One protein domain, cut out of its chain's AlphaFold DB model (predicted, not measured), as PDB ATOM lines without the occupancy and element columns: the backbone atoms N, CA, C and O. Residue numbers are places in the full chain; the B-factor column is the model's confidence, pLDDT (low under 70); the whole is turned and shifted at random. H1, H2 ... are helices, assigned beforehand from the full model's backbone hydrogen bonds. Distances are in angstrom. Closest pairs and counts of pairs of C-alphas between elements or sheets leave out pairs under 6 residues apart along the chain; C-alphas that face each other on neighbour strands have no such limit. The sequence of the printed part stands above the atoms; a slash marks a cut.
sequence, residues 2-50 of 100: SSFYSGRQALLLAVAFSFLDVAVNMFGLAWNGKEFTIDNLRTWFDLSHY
ATOM      1  N   SER A   2     110.521 -48.339  60.138       52.16
ATOM      2  CA  SER A   2     109.357 -47.493  59.845       52.16
ATOM      3  C   SER A   2     109.195 -47.393  58.329       52.16
ATOM      4  O   SER A   2     110.105 -46.911  57.657       52.16
ATOM      5  N   SER A   3     108.076 -47.879  57.789       64.44
ATOM      6  CA  SER A   3     107.782 -47.751  56.362       64.44
ATOM      7  C   SER A   3     107.759 -46.270  55.985       64.44
ATOM      8  O   SER A   3     106.918 -45.527  56.485       64.44
ATOM      9  N   PHE A   4     108.686 -45.833  55.129       66.31
ATOM     10  CA  PHE A   4     108.765 -44.444  54.657       66.31
ATOM     11  C   PHE A   4     107.526 -44.019  53.846       66.31
ATOM     12  O   PHE A   4     107.295 -42.827  53.676       66.31
ATOM     13  N   TYR A   5     106.727 -44.982  53.370       65.69
ATOM     14  CA  TYR A   5     105.521 -44.774  52.568       65.69
ATOM     15  C   TYR A   5     104.424 -45.773  52.957       65.69
ATOM     16  O   TYR A   5     104.706 -46.941  53.228       65.69
ATOM     17  N   SER A   6     103.158 -45.350  52.977       82.25
ATOM     18  CA  SER A   6     102.040 -46.296  53.107       82.25
ATOM     19  C   SER A   6     101.791 -47.002  51.769       82.25
ATOM     20  O   SER A   6     101.991 -46.408  50.709       82.25
ATOM     21  N   GLY A   7     101.318 -48.255  51.786       79.75
ATOM     22  CA  GLY A   7     101.066 -49.018  50.552       79.75
ATOM     23  C   GLY A   7     100.146 -48.290  49.558       79.75
ATOM     24  O   GLY A   7     100.355 -48.346  48.350       79.75
ATOM     25  N   ARG A   8      99.191 -47.493  50.057       84.19
ATOM     26  CA  ARG A   8      98.312 -46.659  49.223       84.19
ATOM     27  C   ARG A   8      99.047 -45.487  48.565       84.19
ATOM     28  O   ARG A   8      98.723 -45.122  47.440       84.19
ATOM     29  N   GLN A   9     100.024 -44.897  49.249       85.81
ATOM     30  CA  GLN A   9     100.852 -43.827  48.691       85.81
ATOM     31  C   GLN A   9     101.834 -44.370  47.645       85.81
ATOM     32  O   GLN A   9     102.005 -43.748  46.601       85.81
ATOM     33  N   ALA A  10     102.421 -45.545  47.888       87.06
ATOM     34  CA  ALA A  10     103.276 -46.225  46.916       87.06
ATOM     35  C   ALA A  10     102.506 -46.572  45.631       87.06
ATOM     36  O   ALA A  10     102.992 -46.312  44.533       87.06
ATOM     37  N   LEU A  11     101.271 -47.067  45.762       88.06
ATOM     38  CA  LEU A  11     100.408 -47.364  44.618       88.06
ATOM     39  C   LEU A  11     100.066 -46.103  43.813       88.06
ATOM     40  O   LEU A  11     100.137 -46.118  42.587       88.06
ATOM     41  N   LEU A  12      99.750 -44.991  44.484       92.56
ATOM     42  CA  LEU A  12      99.504 -43.713  43.808       92.56
ATOM     43  C   LEU A  12     100.738 -43.203  43.055       92.56
ATOM     44  O   LEU A  12     100.608 -42.739  41.925       92.56
ATOM     45  N   LEU A  13     101.926 -43.322  43.650       89.56
ATOM     46  CA  LEU A  13     103.188 -42.982  42.991       89.56
ATOM     47  C   LEU A  13     103.447 -43.862  41.771       89.56
ATOM     48  O   LEU A  13     103.797 -43.333  40.722       89.56
ATOM     49  N   ALA A  14     103.226 -45.171  41.878       87.81
ATOM     50  CA  ALA A  14     103.400 -46.094  40.762       87.81
ATOM     51  C   ALA A  14     102.463 -45.760  39.590       87.81
ATOM     52  O   ALA A  14     102.902 -45.705  38.443       87.81
ATOM     53  N   VAL A  15     101.190 -45.463  39.872       89.50
ATOM     54  CA  VAL A  15     100.221 -45.048  38.845       89.50
ATOM     55  C   VAL A  15     100.626 -43.714  38.210       89.50
ATOM     56  O   VAL A  15     100.598 -43.584  36.988       89.50
ATOM     57  N   ALA A  16     101.047 -42.737  39.016       89.19
ATOM     58  CA  ALA A  16     101.487 -41.437  38.515       89.19
ATOM     59  C   ALA A  16     102.745 -41.546  37.638       89.19
ATOM     60  O   ALA A  16     102.799 -40.940  36.569       89.19
ATOM     61  N   PHE A  17     103.730 -42.348  38.048       88.38
ATOM     62  CA  PHE A  17     104.945 -42.588  37.267       88.38
ATOM     63  C   PHE A  17     104.668 -43.373  35.989       88.38
ATOM     64  O   PHE A  17     105.238 -43.041  34.958       88.38
ATOM     65  N   SER A  18     103.762 -44.352  36.018       84.00
ATOM     66  CA  SER A  18     103.342 -45.060  34.807       84.00
ATOM     67  C   SER A  18     102.687 -44.112  33.801       84.00
ATOM     68  O   SER A  18     102.992 -44.172  32.612       84.00
ATOM     69  N   PHE A  19     101.839 -43.190  34.265       84.94
ATOM     70  CA  PHE A  19     101.243 -42.181  33.392       84.94
ATOM     71  C   PHE A  19     102.293 -41.215  32.827       84.94
ATOM     72  O   PHE A  19     102.260 -40.883  31.643       84.94
ATOM     73  N   LEU A  20     103.240 -40.786  33.665       86.38
ATOM     74  CA  LEU A  20     104.341 -39.920  33.253       86.38
ATOM     75  C   LEU A  20     105.244 -40.604  32.218       86.38
ATOM     76  O   LEU A  20     105.611 -39.968  31.238       86.38
ATOM     77  N   ASP A  21     105.547 -41.888  32.394       82.62
ATOM     78  CA  ASP A  21     106.342 -42.680  31.452       82.62
ATOM     79  C   ASP A  21     105.658 -42.765  30.080       82.62
ATOM     80  O   ASP A  21     106.262 -42.452  29.055       82.62
ATOM     81  N   VAL A  22     104.352 -43.057  30.051       82.44
ATOM     82  CA  VAL A  22     103.569 -43.032  28.804       82.44
ATOM     83  C   VAL A  22     103.575 -41.640  28.171       82.44
ATOM     84  O   VAL A  22     103.781 -41.523  26.964       82.44
ATOM     85  N   ALA A  23     103.387 -40.580  28.959       79.62
ATOM     86  CA  ALA A  23     103.369 -39.213  28.447       79.62
ATOM     87  C   ALA A  23     104.724 -38.810  27.846       79.62
ATOM     88  O   ALA A  23     104.764 -38.291  26.732       79.62
ATOM     89  N   VAL A  24     105.831 -39.079  28.542       81.88
ATOM     90  CA  VAL A  24     107.192 -38.782  28.069       81.88
ATOM     91  C   VAL A  24     107.511 -39.572  26.804       81.88
ATOM     92  O   VAL A  24     108.021 -38.991  25.845       81.88
ATOM     93  N   ASN A  25     107.138 -40.852  26.745       80.12
ATOM     94  CA  ASN A  25     107.278 -41.657  25.533       80.12
ATOM     95  C   ASN A  25     106.449 -41.078  24.375       80.12
ATOM     96  O   ASN A  25     106.950 -40.956  23.258       80.12
ATOM     97  N   MET A  26     105.220 -40.627  24.634       73.81
ATOM     98  CA  MET A  26     104.361 -39.999  23.628       73.81
ATOM     99  C   MET A  26     104.936 -38.672  23.109       73.81
ATOM    100  O   MET A  26     104.872 -38.397  21.911       73.81
ATOM    101  N   PHE A  27     105.556 -37.872  23.982       78.75
ATOM    102  CA  PHE A  27     106.301 -36.678  23.576       78.75
ATOM    103  C   PHE A  27     107.541 -37.035  22.755       78.75
ATOM    104  O   PHE A  27     107.798 -36.378  21.749       78.75
ATOM    105  N   GLY A  28     108.266 -38.094  23.118       77.62
ATOM    106  CA  GLY A  28     109.381 -38.609  22.324       77.62
ATOM    107  C   GLY A  28     108.962 -38.982  20.899       77.62
ATOM    108  O   GLY A  28     109.643 -38.615  19.949       77.62
ATOM    109  N   LEU A  29     107.803 -39.624  20.734       69.50
ATOM    110  CA  LEU A  29     107.247 -39.983  19.421       69.50
ATOM    111  C   LEU A  29     106.756 -38.764  18.624       69.50
ATOM    112  O   LEU A  29     106.903 -38.698  17.402       69.50
ATOM    113  N   ALA A  30     106.187 -37.774  19.312       73.31
ATOM    114  CA  ALA A  30     105.764 -36.515  18.704       73.31
ATOM    115  C   ALA A  30     106.945 -35.604  18.312       73.31
ATOM    116  O   ALA A  30     106.759 -34.638  17.567       73.31
ATOM    117  N   TRP A  31     108.150 -35.895  18.809       74.75
ATOM    118  CA  TRP A  31     109.363 -35.135  18.547       74.75
ATOM    119  C   TRP A  31     110.149 -35.721  17.373       74.75
ATOM    120  O   TRP A  31     110.659 -36.835  17.439       74.75
ATOM    121  N   ASN A  32     110.325 -34.939  16.306       71.69
ATOM    122  CA  ASN A  32     111.123 -35.337  15.139       71.69
ATOM    123  C   ASN A  32     112.546 -34.729  15.157       71.69
ATOM    124  O   ASN A  32     113.154 -34.492  14.118       71.69
ATOM    125  N   GLY A  33     113.066 -34.354  16.333       69.88
ATOM    126  CA  GLY A  33     114.409 -33.765  16.474       69.88
ATOM    127  C   GLY A  33     114.512 -32.258  16.203       69.88
ATOM    128  O   GLY A  33     115.504 -31.646  16.594       69.88
ATOM    129  N   LYS A  34     113.505 -31.650  15.563       70.94
ATOM    130  CA  LYS A  34     113.476 -30.216  15.215       70.94
ATOM    131  C   LYS A  34     112.220 -29.506  15.724       70.94
ATOM    132  O   LYS A  34     112.314 -28.396  16.237       70.94
ATOM    133  N   GLU A  35     111.061 -30.140  15.570       74.44
ATOM    134  CA  GLU A  35     109.752 -29.573  15.903       74.44
ATOM    135  C   GLU A  35     108.864 -30.661  16.531       74.44
ATOM    136  O   GLU A  35     109.036 -31.854  16.252       74.44
ATOM    137  N   PHE A  36     107.937 -30.245  17.400       73.19
ATOM    138  CA  PHE A  36     106.885 -31.106  17.943       73.19
ATOM    139  C   PHE A  36     105.681 -31.061  17.006       73.19
ATOM    140  O   PHE A  36     105.041 -30.015  16.891       73.19
ATOM    141  N   THR A  37     105.335 -32.192  16.391       71.25
ATOM    142  CA  THR A  37     104.230 -32.240  15.424       71.25
ATOM    143  C   THR A  37     103.292 -33.403  15.722       71.25
ATOM    144  O   THR A  37     103.702 -34.562  15.786       71.25
ATOM    145  N   ILE A  38     101.997 -33.095  15.859       69.69
ATOM    146  CA  ILE A  38     100.943 -34.096  16.105       69.69
ATOM    147  C   ILE A  38     100.764 -35.044  14.909       69.69
ATOM    148  O   ILE A  38     100.350 -36.187  15.087       69.69
ATOM    149  N   ASP A  39     101.154 -34.629  13.705       70.75
ATOM    150  CA  ASP A  39     101.159 -35.484  12.512       70.75
ATOM    151  C   ASP A  39     102.116 -36.677  12.644       70.75
ATOM    152  O   ASP A  39     101.818 -37.767  12.154       70.75
ATOM    153  N   ASN A  40     103.224 -36.514  13.376       67.81
ATOM    154  CA  ASN A  40     104.143 -37.614  13.665       67.81
ATOM    155  C   ASN A  40     103.456 -38.646  14.567       67.81
ATOM    156  O   ASN A  40     103.480 -39.840  14.290       67.81
ATOM    157  N   LEU A  41     102.733 -38.173  15.585       69.75
ATOM    158  CA  LEU A  41     101.948 -39.030  16.467       69.75
ATOM    159  C   LEU A  41     100.816 -39.743  15.710       69.75
ATOM    160  O   LEU A  41     100.606 -40.936  15.897       69.75
ATOM    161  N   ARG A  42     100.115 -39.046  14.808       67.62
ATOM    162  CA  ARG A  42      99.089 -39.656  13.947       67.62
ATOM    163  C   ARG A  42      99.651 -40.739  13.040       67.62
ATOM    164  O   ARG A  42      99.001 -41.761  12.893       67.62
ATOM    165  N   THR A  43     100.837 -40.532  12.475       65.56
ATOM    166  CA  THR A  43     101.501 -41.528  11.622       65.56
ATOM    167  C   THR A  43     101.834 -42.794  12.415       65.56
ATOM    168  O   THR A  43     101.610 -43.897  11.934       65.56
ATOM    169  N   TRP A  44     102.275 -42.640  13.665       62.53
ATOM    170  CA  TRP A  44     102.541 -43.752  14.582       62.53
ATOM    171  C   TRP A  44     101.287 -44.513  15.046       62.53
ATOM    172  O   TRP A  44     101.372 -45.695  15.368       62.53
ATOM    173  N   PHE A  45     100.121 -43.860  15.088       64.75
ATOM    174  CA  PHE A  45      98.843 -44.490  15.449       64.75
ATOM    175  C   PHE A  45      97.972 -44.865  14.238       64.75
ATOM    176  O   PHE A  45      96.889 -45.422  14.420       64.75
ATOM    177  N   ASP A  46      98.418 -44.600  13.007       63.62
ATOM    178  CA  ASP A  46      97.715 -45.019  11.793       63.62
ATOM    179  C   ASP A  46      98.029 -46.486  11.466       63.62
ATOM    180  O   ASP A  46      98.783 -46.819  10.551       63.62
ATOM    181  N   LEU A  47      97.399 -47.383  12.229       58.53
ATOM    182  CA  LEU A  47      97.524 -48.840  12.102       58.53
ATOM    183  C   LEU A  47      97.103 -49.392  10.728       58.53
ATOM    184  O   LEU A  47      97.331 -50.569  10.456       58.53
ATOM    185  N   SER A  48      96.482 -48.584   9.861       58.72
ATOM    186  CA  SER A  48      96.041 -49.020   8.530       58.72
ATOM    187  C   SER A  48      97.185 -49.133   7.512       58.72
ATOM    188  O   SER A  48      97.079 -49.916   6.568       58.72
ATOM    189  N   HIS A  49      98.297 -48.422   7.735       54.88
ATOM    190  CA  HIS A  49      99.493 -48.441   6.879       54.88
ATOM    191  C   HIS A  49     100.671 -49.240   7.469       54.88
ATOM    192  O   HIS A  49     101.725 -49.345   6.839       54.88
ATOM    193  N   TYR A  50     100.502 -49.840   8.653       54.88
ATOM    194  CA  TYR A  50     101.542 -50.618   9.327       54.88
ATOM    195  C   TYR A  50     101.785 -51.964   8.620       54.88
ATOM    196  O   TYR A  50     101.044 -52.933   8.788       54.88
TER     197      TYR A  50
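What this domain is: This is residues 2 to 50 of the 100 residues of an uncharacterized protein of Heterorhabditis bacteriophora (UniProt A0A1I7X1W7). One long helix, H1, makes the length of the domain, and a short helix, H2, stands crosswise at its far end, where the two make a corner like an L. A loop joins them, and the printed residues before H1 and after H2 trail off as tails. The printed part has 49 residues with two named helices, H1 then H2, and no named strand; the class is all helix. The whole is extended, with a radius of gyration of the C-alphas of 16.6 A and spans of 52 by 26 by 12 A, only just flat.

Where its parts are: Residues 2 to 6 come before the first helix, with C-alpha 2 at (109.357, -47.493, 59.845). H1 takes residues 7 to 30, 34.5 A from first to last C-alpha, from C-alpha 7 at (101.066, -49.018, 50.552) to C-alpha 30 at (105.764, -36.515, 18.704). H2 takes residues 38 to 45, 10.6 A long in the same measure, and ends with C-alpha 45 at (98.843, -44.490, 15.449).

How they stand to each other: H1 touches H2 with residues 26 to 30 alone. The closest C-alphas of the two helices are those of Ala 30 and Leu 41, 5.1 A apart. Their lines stand at 73 degrees, only just about perpendicular. Their centres are 20.8 A apart. In H1 and H2 every O i to N i+4 pair is within hydrogen-bond range.

The domain as a whole: The two C-alphas farthest apart are those of Ser 2 and His 49, at 53.9 A. Residues 2 to 25, of which 7 to 25 belong to H1, stand free, and so do residues 45 to 50. The link from H1 to H2, 7 residues, is short but not tight. The printed part has no cut. The mean pLDDT of the printed part is 74.8; residues 2 to 5, 29, 33, 38 and 40 to 50 are under 70.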